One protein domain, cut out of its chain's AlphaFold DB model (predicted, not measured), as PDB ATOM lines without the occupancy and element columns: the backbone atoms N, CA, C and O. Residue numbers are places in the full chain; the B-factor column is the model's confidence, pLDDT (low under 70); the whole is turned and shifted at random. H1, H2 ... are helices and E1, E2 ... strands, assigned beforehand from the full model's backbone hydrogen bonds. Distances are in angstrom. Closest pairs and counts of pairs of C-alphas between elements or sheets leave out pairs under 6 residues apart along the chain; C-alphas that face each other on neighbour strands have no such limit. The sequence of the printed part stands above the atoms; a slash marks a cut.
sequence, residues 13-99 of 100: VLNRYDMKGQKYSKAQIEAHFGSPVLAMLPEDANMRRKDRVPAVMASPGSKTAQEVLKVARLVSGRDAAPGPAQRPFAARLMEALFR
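What this domain is: This is residues 13 to 99 of the 100 residues of an uncharacterized protein of Methanocella sp. PtaU1.Bin125 (UniProt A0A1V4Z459). A two-strand ribbon, E1 beside E2, stands between the long helix H4, which packs along E2, and the small helix H1 on the other side; short H2 and H3 lie toward H4's first end. From this body residues 81 to 99 stick out as an arm ending in H5. The 87 printed residues hold five named helices and two named strands, in order E1 H1 E2 H2 H3 H4 H5; the class is mixed and the sheet E1 E2 parallel. The whole is only just loose, close to extended, with a radius of gyration of the C-alphas of 17.7 A and spans of 58 by 31 by 26 A.

Where its parts are: E1, residues 13 to 17, begins at C-alpha 13 (161.195, 157.200, 112.179). H1 is residues 26 to 33, and E2, residues 37 to 42, is 13.8 A long. H2 is residues 45 to 48 and H3 residues 55 to 58. H4, residues 63 to 76, is 19.9 A long. H5, residues 89 to 98, is 14.3 A long and ends at C-alpha 98 (129.191, 125.271, 96.712).

How they stand to each other: E1 and E2 are parallel at 24 degrees, with N 14 and O 39 at 2.9 A and N 41 and O 14 at 2.8 A, within hydrogen-bond range. E1, H1, E2 form a strand-helix-strand unit, parallel strands joined through a helix, with a right-handed crossover. The closest C-alphas of H1 and E2 are Glu 30 and Val 37, 6.2 A apart; those of E2 and H4 are Leu 41 and Thr 64, 5.4 A. H3 touches H4 at residues 64 to 69 alone, closest at the C-alphas of Val 56 and Ala 65, 4.5 A. H2 and H3 are close but not clearly touching, the C-alphas of Met 47 and Ala 55 being closest at 6.5 A. H1, H4 and H5 have every O i to N i+4 pair within hydrogen-bond range; H2 and H3 are too short for such a pair. H4 and H5 are apart.

The domain as a whole: The C-alphas farthest apart, of His 32 and Arg 99, are 58.4 A apart. The printed part has no cut; the link from H4 to H5, residues 77 to 88, is long. Mean pLDDT of the printed part is 79.0, with residues 18 to 23, 46 to 51, 79 to 87 and 99 under 70.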
ATOM      1  N   VAL A  13     161.817 157.530 113.465       90.56
ATOM      2  CA  VAL A  13     161.195 157.200 112.179       90.56
ATOM      3  C   VAL A  13     162.099 157.733 111.082       90.56
ATOM      4  O   VAL A  13     162.308 158.941 110.976       90.56
ATOM      5  N   LEU A  14     162.648 156.832 110.275       88.94
ATOM      6  CA  LEU A  14     163.482 157.210 109.146       88.94
ATOM      7  C   LEU A  14     162.593 157.434 107.926       88.94
ATOM      8  O   LEU A  14     162.007 156.486 107.410       88.94
ATOM      9  N   ASN A  15     162.482 158.677 107.474       87.38
ATOM     10  CA  ASN A  15     161.706 159.014 106.286       87.38
ATOM     11  C   ASN A  15     162.574 158.990 105.019       87.38
ATOM     12  O   ASN A  15     163.756 159.325 105.085       87.38
ATOM     13  N   ARG A  16     161.967 158.669 103.869       81.94
ATOM     14  CA  ARG A  16     162.615 158.639 102.544       81.94
ATOM     15  C   ARG A  16     163.835 157.716 102.493       81.94
ATOM     16  O   ARG A  16     164.893 158.077 101.982       81.94
ATOM     17  N   TYR A  17     163.693 156.515 103.045       78.69
ATOM     18  CA  TYR A  17     164.739 155.504 102.959       78.69
ATOM     19  C   TYR A  17     164.831 154.953 101.532       78.69
ATOM     20  O   TYR A  17     163.861 154.409 100.997       78.69
ATOM     21  N   ASP A  18     166.004 155.089 100.917       69.25
ATOM     22  CA  ASP A  18     166.278 154.539  99.595       69.25
ATOM     23  C   ASP A  18     166.735 153.077  99.707       69.25
ATOM     24  O   ASP A  18     167.730 152.762 100.359       69.25
ATOM     25  N   MET A  19     166.019 152.170  99.040       60.09
ATOM     26  CA  MET A  19     166.415 150.762  98.949       60.09
ATOM     27  C   MET A  19     167.612 150.541  98.011       60.09
ATOM     28  O   MET A  19     168.253 149.497  98.103       60.09
ATOM     29  N   LYS A  20     167.903 151.483  97.100       61.94
ATOM     30  CA  LYS A  20     168.919 151.330  96.043       61.94
ATOM     31  C   LYS A  20     170.312 151.814  96.447       61.94
ATOM     32  O   LYS A  20     171.288 151.413  95.823       61.94
ATOM     33  N   GLY A  21     170.418 152.626  97.494       60.06
ATOM     34  CA  GLY A  21     171.684 153.153  97.998       60.06
ATOM     35  C   GLY A  21     171.697 153.128  99.516       60.06
ATOM     36  O   GLY A  21     171.484 154.158 100.151       60.06
ATOM     37  N   GLN A  22     171.924 151.953 100.112       59.22
ATOM     38  CA  GLN A  22     172.055 151.846 101.565       59.22
ATOM     39  C   GLN A  22     173.305 152.602 102.028       59.22
ATOM     40  O   GLN A  22     174.401 152.051 102.049       59.22
ATOM     41  N   LYS A  23     173.152 153.877 102.401       65.19
ATOM     42  CA  LYS A  23     174.228 154.625 103.064       65.19
ATOM     43  C   LYS A  23     174.382 154.216 104.529       65.19
ATOM     44  O   LYS A  23     175.493 154.275 105.039       65.19
ATOM     45  N   TYR A  24     173.296 153.780 105.180       73.44
ATOM     46  CA  TYR A  24     173.299 153.384 106.591       73.44
ATOM     47  C   TYR A  24     172.304 152.255 106.874       73.44
ATOM     48  O   TYR A  24     171.148 152.312 106.450       73.44
ATOM     49  N   SER A  25     172.747 151.244 107.623       84.69
ATOM     50  CA  SER A  25     171.900 150.163 108.124       84.69
ATOM     51  C   SER A  25     171.073 150.614 109.331       84.69
ATOM     52  O   SER A  25     171.434 151.558 110.038       84.69
ATOM     53  N   LYS A  26     169.978 149.897 109.622       86.06
ATOM     54  CA  LYS A  26     169.165 150.131 110.827       86.06
ATOM     55  C   LYS A  26     170.030 150.157 112.096       86.06
ATOM     56  O   LYS A  26     169.913 151.088 112.885       86.06
ATOM     57  N   ALA A  27     170.938 149.191 112.240       87.12
ATOM     58  CA  ALA A  27     171.821 149.085 113.400       87.12
ATOM     59  C   ALA A  27     172.765 150.292 113.537       87.12
ATOM     60  O   ALA A  27     172.985 150.777 114.643       87.12
ATOM     61  N   GLN A  28     173.288 150.816 112.424       88.31
ATOM     62  CA  GLN A  28     174.143 152.009 112.439       88.31
ATOM     63  C   GLN A  28     173.373 153.254 112.893       88.31
ATOM     64  O   GLN A  28     173.903 154.065 113.650       88.31
ATOM     65  N   ILE A  29     172.117 153.390 112.469       88.19
ATOM     66  CA  ILE A  29     171.245 154.497 112.876       88.19
ATOM     67  C   ILE A  29     170.925 154.389 114.371       88.19
ATOM     68  O   ILE A  29     171.096 155.355 115.110       88.19
ATOM     69  N   GLU A  30     170.519 153.208 114.836       90.31
ATOM     70  CA  GLU A  30     170.212 152.974 116.250       90.31
ATOM     71  C   GLU A  30     171.422 153.251 117.147       90.31
ATOM     72  O   GLU A  30     171.282 153.927 118.167       90.31
ATOM     73  N   ALA A  31     172.615 152.810 116.736       89.50
ATOM     74  CA  ALA A  31     173.858 153.077 117.452       89.50
ATOM     75  C   ALA A  31     174.209 154.574 117.489       89.50
ATOM     76  O   ALA A  31     174.617 155.084 118.530       89.50
ATOM     77  N   HIS A  32     174.024 155.291 116.376       87.19
ATOM     78  CA  HIS A  32     174.350 156.716 116.288       87.19
ATOM     79  C   HIS A  32     173.456 157.582 117.185       87.19
ATOM     80  O   HIS A  32     173.928 158.489 117.869       87.19
ATOM     81  N   PHE A  33     172.154 157.300 117.196       85.00
ATOM     82  CA  PHE A  33     171.182 158.101 117.938       85.00
ATOM     83  C   PHE A  33     170.919 157.576 119.358       85.00
ATOM     84  O   PHE A  33     170.383 158.315 120.190       85.00
ATOM     85  N   GLY A  34     171.299 156.329 119.652       86.94
ATOM     86  CA  GLY A  34     171.049 155.673 120.936       86.94
ATOM     87  C   GLY A  34     169.560 155.457 121.206       86.94
ATOM     88  O   GLY A  34     169.114 155.535 122.348       86.94
ATOM     89  N   SER A  35     168.755 155.291 120.157       89.06
ATOM     90  CA  SER A  35     167.303 155.113 120.244       89.06
ATOM     91  C   SER A  35     166.834 154.141 119.161       89.06
ATOM     92  O   SER A  35     167.406 154.139 118.070       89.06
ATOM     93  N   PRO A  36     165.808 153.318 119.435       90.19
ATOM     94  CA  PRO A  36     165.357 152.297 118.496       90.19
ATOM     95  C   PRO A  36     164.713 152.928 117.259       90.19
ATOM     96  O   PRO A  36     163.993 153.925 117.358       90.19
ATOM     97  N   VAL A  37     164.910 152.320 116.091       91.19
ATOM     98  CA  VAL A  37     164.205 152.709 114.866       91.19
ATOM     99  C   VAL A  37     162.843 152.018 114.853       91.19
ATOM    100  O   VAL A  37     162.742 150.794 114.727       91.19
ATOM    101  N   LEU A  38     161.787 152.823 114.972       90.94
ATOM    102  CA  LEU A  38     160.389 152.392 115.011       90.94
ATOM    103  C   LEU A  38     159.850 152.062 113.616       90.94
ATOM    104  O   LEU A  38     159.051 151.138 113.477       90.94
ATOM    105  N   ALA A  39     160.290 152.799 112.591       90.44
ATOM    106  CA  ALA A  39     159.965 152.511 111.197       90.44
ATOM    107  C   ALA A  39     160.946 153.142 110.213       90.44
ATOM    108  O   ALA A  39     161.622 154.128 110.512       90.44
ATOM    109  N   MET A  40     160.961 152.573 109.010       89.69
ATOM    110  CA  MET A  40     161.685 153.077 107.850       89.69
ATOM    111  C   MET A  40     160.679 153.257 106.713       89.69
ATOM    112  O   MET A  40     160.182 152.283 106.153       89.69
ATOM    113  N   LEU A  41     160.342 154.507 106.407       88.50
ATOM    114  CA  LEU A  41     159.379 154.873 105.377       88.50
ATOM    115  C   LEU A  41     160.119 155.020 104.041       88.50
ATOM    116  O   LEU A  41     161.010 155.871 103.944       88.50
ATOM    117  N   PRO A  42     159.805 154.203 103.021       86.00
ATOM    118  CA  PRO A  42     160.465 154.305 101.729       86.00
ATOM    119  C   PRO A  42     160.035 155.573 100.984       86.00
ATOM    120  O   PRO A  42     158.988 156.160 101.272       86.00
ATOM    121  N   GLU A  43     160.825 155.968  99.986       82.94
ATOM    122  CA  GLU A  43     160.383 156.967  99.010       82.94
ATOM    123  C   GLU A  43     159.133 156.448  98.276       82.94
ATOM    124  O   GLU A  43     159.178 155.409  97.614       82.94
ATOM    125  N   ASP A  44     158.015 157.166  98.388       75.69
ATOM    126  CA  ASP A  44     156.752 156.812  97.736       75.69
ATOM    127  C   ASP A  44     156.365 157.902  96.735       75.69
ATOM    128  O   ASP A  44     156.136 159.060  97.095       75.69
ATOM    129  N   ALA A  45     156.273 157.534  95.456       74.31
ATOM    130  CA  ALA A  45     155.862 158.453  94.399       74.31
ATOM    131  C   ALA A  45     154.425 158.966  94.602       74.31
ATOM    132  O   ALA A  45     154.110 160.079  94.174       74.31
ATOM    133  N   ASN A  46     153.575 158.191  95.284       69.06
ATOM    134  CA  ASN A  46     152.203 158.581  95.599       69.06
ATOM    135  C   ASN A  46     152.152 159.659  96.689       69.06
ATOM    136  O   ASN A  46     151.249 160.482  96.671       69.06
ATOM    137  N   MET A  47     153.158 159.749  97.572       67.25
ATOM    138  CA  MET A  47     153.258 160.853  98.543       67.25
ATOM    139  C   MET A  47     153.595 162.197  97.897       67.25
ATOM    140  O   MET A  47     153.369 163.248  98.493       67.25
ATOM    141  N   ARG A  48     154.172 162.177  96.690       65.75
ATOM    142  CA  ARG A  48     154.609 163.383  95.979       65.75
ATOM    143  C   ARG A  48     153.486 164.025  95.161       65.75
ATOM    144  O   ARG A  48     153.648 165.153  94.695       65.75
ATOM    145  N   ARG A  49     152.359 163.327  94.971       59.72
ATOM    146  CA  ARG A  49     151.168 163.889  94.321       59.72
ATOM    147  C   ARG A  49     150.362 164.683  95.349       59.72
ATOM    148  O   ARG A  49     150.386 164.375  96.532       59.72
ATOM    149  N   LYS A  50     149.753 165.776  94.886       53.62
ATOM    150  CA  LYS A  50     149.105 166.865  95.643       53.62
ATOM    151  C   LYS A  50     147.843 166.425  96.405       53.62
ATOM    152  O   LYS A  50     146.798 167.069  96.307       53.62
ATOM    153  N   ASP A  51     147.932 165.364  97.179       58.31
ATOM    154  CA  ASP A  51     146.784 164.798  97.853       58.31
ATOM    155  C   ASP A  51     146.727 165.431  99.244       58.31
ATOM    156  O   ASP A  51     147.596 165.224 100.088       58.31
ATOM    157  N   ARG A  52     145.677 166.220  99.515       73.31
ATOM    158  CA  ARG A  52     145.351 166.745 100.862       73.31
ATOM    159  C   ARG A  52     144.950 165.628 101.843       73.31
ATOM    160  O   ARG A  52     144.329 165.887 102.869       73.31
ATOM    161  N   VAL A  53     145.239 164.382 101.485       81.19
ATOM    162  CA  VAL A  53     144.728 163.163 102.086       81.19
ATOM    163  C   VAL A  53     145.931 162.300 102.473       81.19
ATOM    164  O   VAL A  53     146.803 162.064 101.638       81.19
ATOM    165  N   PRO A  54     146.009 161.817 103.724       83.88
ATOM    166  CA  PRO A  54     147.101 160.956 104.164       83.88
ATOM    167  C   PRO A  54     147.243 159.697 103.301       83.88
ATOM    168  O   PRO A  54     146.242 159.108 102.895       83.88
ATOM    169  N   ALA A  55     148.474 159.212 103.107       81.19
ATOM    170  CA  ALA A  55     148.753 158.003 102.319       81.19
ATOM    171  C   ALA A  55     147.966 156.771 102.807       81.19
ATOM    172  O   ALA A  55     147.524 155.956 102.004       81.19
ATOM    173  N   VAL A  56     147.720 156.677 104.117       86.62
ATOM    174  CA  VAL A  56     146.894 155.619 104.723       86.62
ATOM    175  C   VAL A  56     145.443 155.610 104.234       86.62
ATOM    176  O   VAL A  56     144.803 154.567 104.290       86.62
ATOM    177  N   MET A  57     144.932 156.744 103.746       84.94
ATOM    178  CA  MET A  57     143.600 156.872 103.150       84.94
ATOM    179  C   MET A  57     143.663 156.859 101.621       84.94
ATOM    180  O   MET A  57     142.878 156.163 100.987       84.94
ATOM    181  N   ALA A  58     144.597 157.606 101.029       83.81
ATOM    182  CA  ALA A  58     144.707 157.749  99.577       83.81
ATOM    183  C   ALA A  58     145.204 156.468  98.889       83.81
ATOM    184  O   ALA A  58     144.819 156.158  97.766       83.81
ATOM    185  N   SER A  59     146.085 155.711  99.543       82.62
ATOM    186  CA  SER A  59     146.666 154.479  99.004       82.62
ATOM    187  C   SER A  59     146.971 153.482 100.129       82.62
ATOM    188  O   SER A  59     148.139 153.221 100.417       82.62
ATOM    189  N   PRO A  60     145.946 152.868 100.753       83.56
ATOM    190  CA  PRO A  60     146.124 152.000 101.924       83.56
ATOM    191  C   PRO A  60     147.056 150.798 101.688       83.56
ATOM    192  O   PRO A  60     147.645 150.265 102.627       83.56
ATOM    193  N   GLY A  61     147.192 150.360 100.432       84.62
ATOM    194  CA  GLY A  61     148.081 149.268 100.031       84.62
ATOM    195  C   GLY A  61     149.539 149.671  99.788       84.62
ATOM    196  O   GLY A  61     150.360 148.791  99.538       84.62
ATOM    197  N   SER A  62     149.886 150.965  99.831       85.44
ATOM    198  CA  SER A  62     151.270 151.399  99.621       85.44
ATOM    199  C   SER A  62     152.160 150.954 100.786       85.44
ATOM    200  O   SER A  62     151.722 150.885 101.938       85.44
ATOM    201  N   LYS A  63     153.435 150.658 100.503       85.81
ATOM    202  CA  LYS A  63     154.399 150.250 101.542       85.81
ATOM    203  C   LYS A  63     154.498 151.292 102.651       85.81
ATOM    204  O   LYS A  63     154.573 150.947 103.827       85.81
ATOM    205  N   THR A  64     154.441 152.568 102.287       87.06
ATOM    206  CA  THR A  64     154.523 153.648 103.262       87.06
ATOM    207  C   THR A  64     153.255 153.755 104.099       87.06
ATOM    208  O   THR A  64     153.354 153.931 105.309       87.06
ATOM    209  N   ALA A  65     152.071 153.566 103.509       87.81
ATOM    210  CA  ALA A  65     150.825 153.485 104.270       87.81
ATOM    211  C   ALA A  65     150.854 152.343 105.302       87.81
ATOM    212  O   ALA A  65     150.468 152.536 106.457       87.81
ATOM    213  N   GLN A  66     151.370 151.173 104.916       89.44
ATOM    214  CA  GLN A  66     151.499 150.022 105.812       89.44
ATOM    215  C   GLN A  66     152.466 150.284 106.974       89.44
ATOM    216  O   GLN A  66     152.128 150.000 108.125       89.44
ATOM    217  N   GLU A  67     153.635 150.871 106.707       89.56
ATOM    218  CA  GLU A  67     154.600 151.215 107.760       89.56
ATOM    219  C   GLU A  67     154.072 152.319 108.690       89.56
ATOM    220  O   GLU A  67     154.222 152.224 109.908       89.56
ATOM    221  N   VAL A  68     153.363 153.324 108.164       90.19
ATOM    222  CA  VAL A  68     152.707 154.350 108.994       90.19
ATOM    223  C   VAL A  68     151.655 153.723 109.915       90.19
ATOM    224  O   VAL A  68     151.622 154.031 111.107       90.19
ATOM    225  N   LEU A  69     150.831 152.801 109.408       89.50
ATOM    226  CA  LEU A  69     149.865 152.067 110.232       89.50
ATOM    227  C   LEU A  69     150.549 151.216 111.307       89.50
ATOM    228  O   LEU A  69     150.057 151.134 112.433       89.50
ATOM    229  N   LYS A  70     151.692 150.602 110.991       88.38
ATOM    230  CA  LYS A  70     152.494 149.834 111.950       88.38
ATOM    231  C   LYS A  70     153.019 150.716 113.084       88.38
ATOM    232  O   LYS A  70     152.873 150.346 114.247       88.38
ATOM    233  N   VAL A  71     153.546 151.903 112.774       89.88
ATOM    234  CA  VAL A  71     153.955 152.882 113.798       89.88
ATOM    235  C   VAL A  71     152.761 153.337 114.626       89.88
ATOM    236  O   VAL A  71     152.851 153.375 115.850       89.88
ATOM    237  N   ALA A  72     151.628 153.641 113.990       89.31
ATOM    238  CA  ALA A  72     150.426 154.074 114.697       89.31
ATOM    239  C   ALA A  72     149.958 153.028 115.727       89.31
ATOM    240  O   ALA A  72     149.590 153.388 116.846       89.31
ATOM    241  N   ARG A  73     150.044 151.732 115.400       87.19
ATOM    242  CA  ARG A  73     149.775 150.629 116.345       87.19
ATOM    243  C   ARG A  73     150.742 150.650 117.529       87.19
ATOM    244  O   ARG A  73     150.297 150.715 118.671       87.19
ATOM    245  N   LEU A  74     152.048 150.712 117.258       85.69
ATOM    246  CA  LEU A  74     153.092 150.761 118.292       85.69
ATOM    247  C   LEU A  74     152.939 151.964 119.239       85.69
ATOM    248  O   LEU A  74     153.144 151.845 120.447       85.69
ATOM    249  N   VAL A  75     152.581 153.132 118.699       86.06
ATOM    250  CA  VAL A  75     152.421 154.366 119.481       86.06
ATOM    251  C   VAL A  75     151.115 154.360 120.273       86.06
ATOM    252  O   VAL A  75     151.109 154.772 121.431       86.06
ATOM    253  N   SER A  76     150.024 153.874 119.675       86.31
ATOM    254  CA  SER A  76     148.709 153.832 120.324       86.31
ATOM    255  C   SER A  76     148.597 152.778 121.426       86.31
ATOM    256  O   SER A  76     147.628 152.810 122.181       86.31
ATOM    257  N   GLY A  77     149.545 151.834 121.510       79.50
ATOM    258  CA  GLY A  77     149.477 150.704 122.441       79.50
ATOM    259  C   GLY A  77     148.330 149.737 122.134       79.50
ATOM    260  O   GLY A  77     148.056 148.835 122.917       79.50
ATOM    261  N   ARG A  78     147.647 149.930 121.001       73.00
ATOM    262  CA  ARG A  78     146.661 148.998 120.476       73.00
ATOM    263  C   ARG A  78     147.424 148.043 119.582       73.00
ATOM    264  O   ARG A  78     147.667 148.343 118.409       73.00
ATOM    265  N   ASP A  79     147.806 146.899 120.143       57.25
ATOM    266  CA  ASP A  79     148.089 145.739 119.313       57.25
ATOM    267  C   ASP A  79     146.893 145.584 118.387       57.25
ATOM    268  O   ASP A  79     145.740 145.588 118.831       57.25
ATOM    269  N   ALA A  80     147.149 145.588 117.081       51.47
ATOM    270  CA  ALA A  80     146.083 145.355 116.135       51.47
ATOM    271  C   ALA A  80     145.471 144.013 116.513       51.47
ATOM    272  O   ALA A  80     146.098 142.979 116.288       51.47
ATOM    273  N   ALA A  81     144.252 144.035 117.060       49.78
ATOM    274  CA  ALA A  81     143.378 142.887 116.952       49.78
ATOM    275  C   ALA A  81     143.499 142.466 115.486       49.78
ATOM    276  O   ALA A  81     143.333 143.341 114.620       49.78
ATOM    277  N   PRO A  82     143.940 141.232 115.190       49.56
ATOM    278  CA  PRO A  82     144.106 140.807 113.818       49.56
ATOM    279  C   PRO A  82     142.757 141.061 113.159       49.56
ATOM    280  O   PRO A  82     141.763 140.422 113.501       49.56
ATOM    281  N   GLY A  83     142.697 142.078 112.288       53.66
ATOM    282  CA  GLY A  83     141.515 142.300 111.471       53.66
ATOM    283  C   GLY A  83     141.218 140.959 110.811       53.66
ATOM    284  O   GLY A  83     142.188 140.271 110.465       53.66
ATOM    285  N   PRO A  84     139.941 140.542 110.722       49.81
ATOM    286  CA  PRO A  84     139.589 139.187 110.321       49.81
ATOM    287  C   PRO A  84     140.421 138.827 109.100       49.81
ATOM    288  O   PRO A  84     140.363 139.542 108.095       49.81
ATOM    289  N   ALA A  85     141.283 137.814 109.248       58.78
ATOM    290  CA  ALA A  85     142.217 137.423 108.206       58.78
ATOM    291  C   ALA A  85     141.413 137.312 106.913       58.78
ATOM    292  O   ALA A  85     140.431 136.563 106.865       58.78
ATOM    293  N   GLN A  86     141.746 138.133 105.909       60.69
ATOM    294  CA  GLN A  86     141.019 138.088 104.648       60.69
ATOM    295  C   GLN A  86     141.136 136.656 104.141       60.69
ATOM    296  O   GLN A  86     142.243 136.173 103.896       60.69
ATOM    297  N   ARG A  87     139.998 135.955 104.080       69.94
ATOM    298  CA  ARG A  87     139.972 134.554 103.667       69.94
ATOM    299  C   ARG A  87     140.665 134.452 102.306       69.94
ATOM    300  O   ARG A  87     140.398 135.300 101.445       69.94
ATOM    301  N   PRO A  88     141.539 133.452 102.098       83.06
ATOM    302  CA  PRO A  88     142.224 133.284 100.827       83.06
ATOM    303  C   PRO A  88     141.199 133.215  99.691       83.06
ATOM    304  O   PRO A  88     140.106 132.678  99.868       83.06
ATOM    305  N   PHE A  89     141.546 133.770  98.527       82.19
ATOM    306  CA  PHE A  89     140.643 133.869  97.373       82.19
ATOM    307  C   PHE A  89     139.962 132.531  97.045       82.19
ATOM    308  O   PHE A  89     138.753 132.496  96.840       82.19
ATOM    309  N   ALA A  90     140.713 131.426  97.110       84.56
ATOM    310  CA  ALA A  90     140.189 130.078  96.915       84.56
ATOM    311  C   ALA A  90     139.045 129.732  97.887       84.56
ATOM    312  O   ALA A  90     138.028 129.201  97.462       84.56
ATOM    313  N   ALA A  91     139.156 130.090  99.170       83.94
ATOM    314  CA  ALA A  91     138.096 129.842 100.147       83.94
ATOM    315  C   ALA A  91     136.825 130.646  99.829       83.94
ATOM    316  O   ALA A  91     135.722 130.127  99.960       83.94
ATOM    317  N   ARG A  92     136.972 131.890  99.351       85.19
ATOM    318  CA  ARG A  92     135.837 132.729  98.928       85.19
ATOM    319  C   ARG A  92     135.170 132.199  97.656       85.19
ATOM    320  O   ARG A  92     133.951 132.247  97.551       85.19
ATOM    321  N   LEU A  93     135.965 131.697  96.712       86.31
ATOM    322  CA  LEU A  93     135.473 131.106  95.469       86.31
ATOM    323  C   LEU A  93     134.706 129.806  95.735       86.31
ATOM    324  O   LEU A  93     133.599 129.644  95.237       86.31
ATOM    325  N   MET A  94     135.253 128.911  96.560       90.81
ATOM    326  CA  MET A  94     134.590 127.650  96.912       90.81
ATOM    327  C   MET A  94     133.269 127.898  97.650       90.81
ATOM    328  O   MET A  94     132.266 127.260  97.354       90.81
ATOM    329  N   GLU A  95     133.234 128.866  98.565       84.62
ATOM    330  CA  GLU A  95     132.003 129.239  99.267       84.62
ATOM    331  C   GLU A  95     130.935 129.799  98.310       84.62
ATOM    332  O   GLU A  95     129.762 129.490  98.468       84.62
ATOM    333  N   ALA A  96     131.323 130.556  97.281       86.19
ATOM    334  CA  ALA A  96     130.388 131.060  96.273       86.19
ATOM    335  C   ALA A  96     129.861 129.966  95.326       86.19
ATOM    336  O   ALA A  96     128.734 130.061  94.852       86.19
ATOM    337  N   LEU A  97     130.670 128.942  95.040       88.50
ATOM    338  CA  LEU A  97     130.318 127.867  94.107       88.50
ATOM    339  C   LEU A  97     129.500 126.743  94.753       88.50
ATOM    340  O   LEU A  97     128.678 126.132  94.080       88.50
ATOM    341  N   PHE A  98     129.733 126.459  96.036       86.31
ATOM    342  CA  PHE A  98     129.191 125.271  96.712       86.31
ATOM    343  C   PHE A  98     128.198 125.585  97.840       86.31
ATOM    344  O   PHE A  98     127.760 124.672  98.534       86.31
ATOM    345  N   ARG A  99     127.851 126.861  98.049       63.38
ATOM    346  CA  ARG A  99     126.896 127.302  99.078       63.38
ATOM    347  C   ARG A  99     125.645 127.939  98.455       63.38
ATOM    348  O   ARG A  99     125.237 129.021  98.876       63.38
TER     349      ARG A  99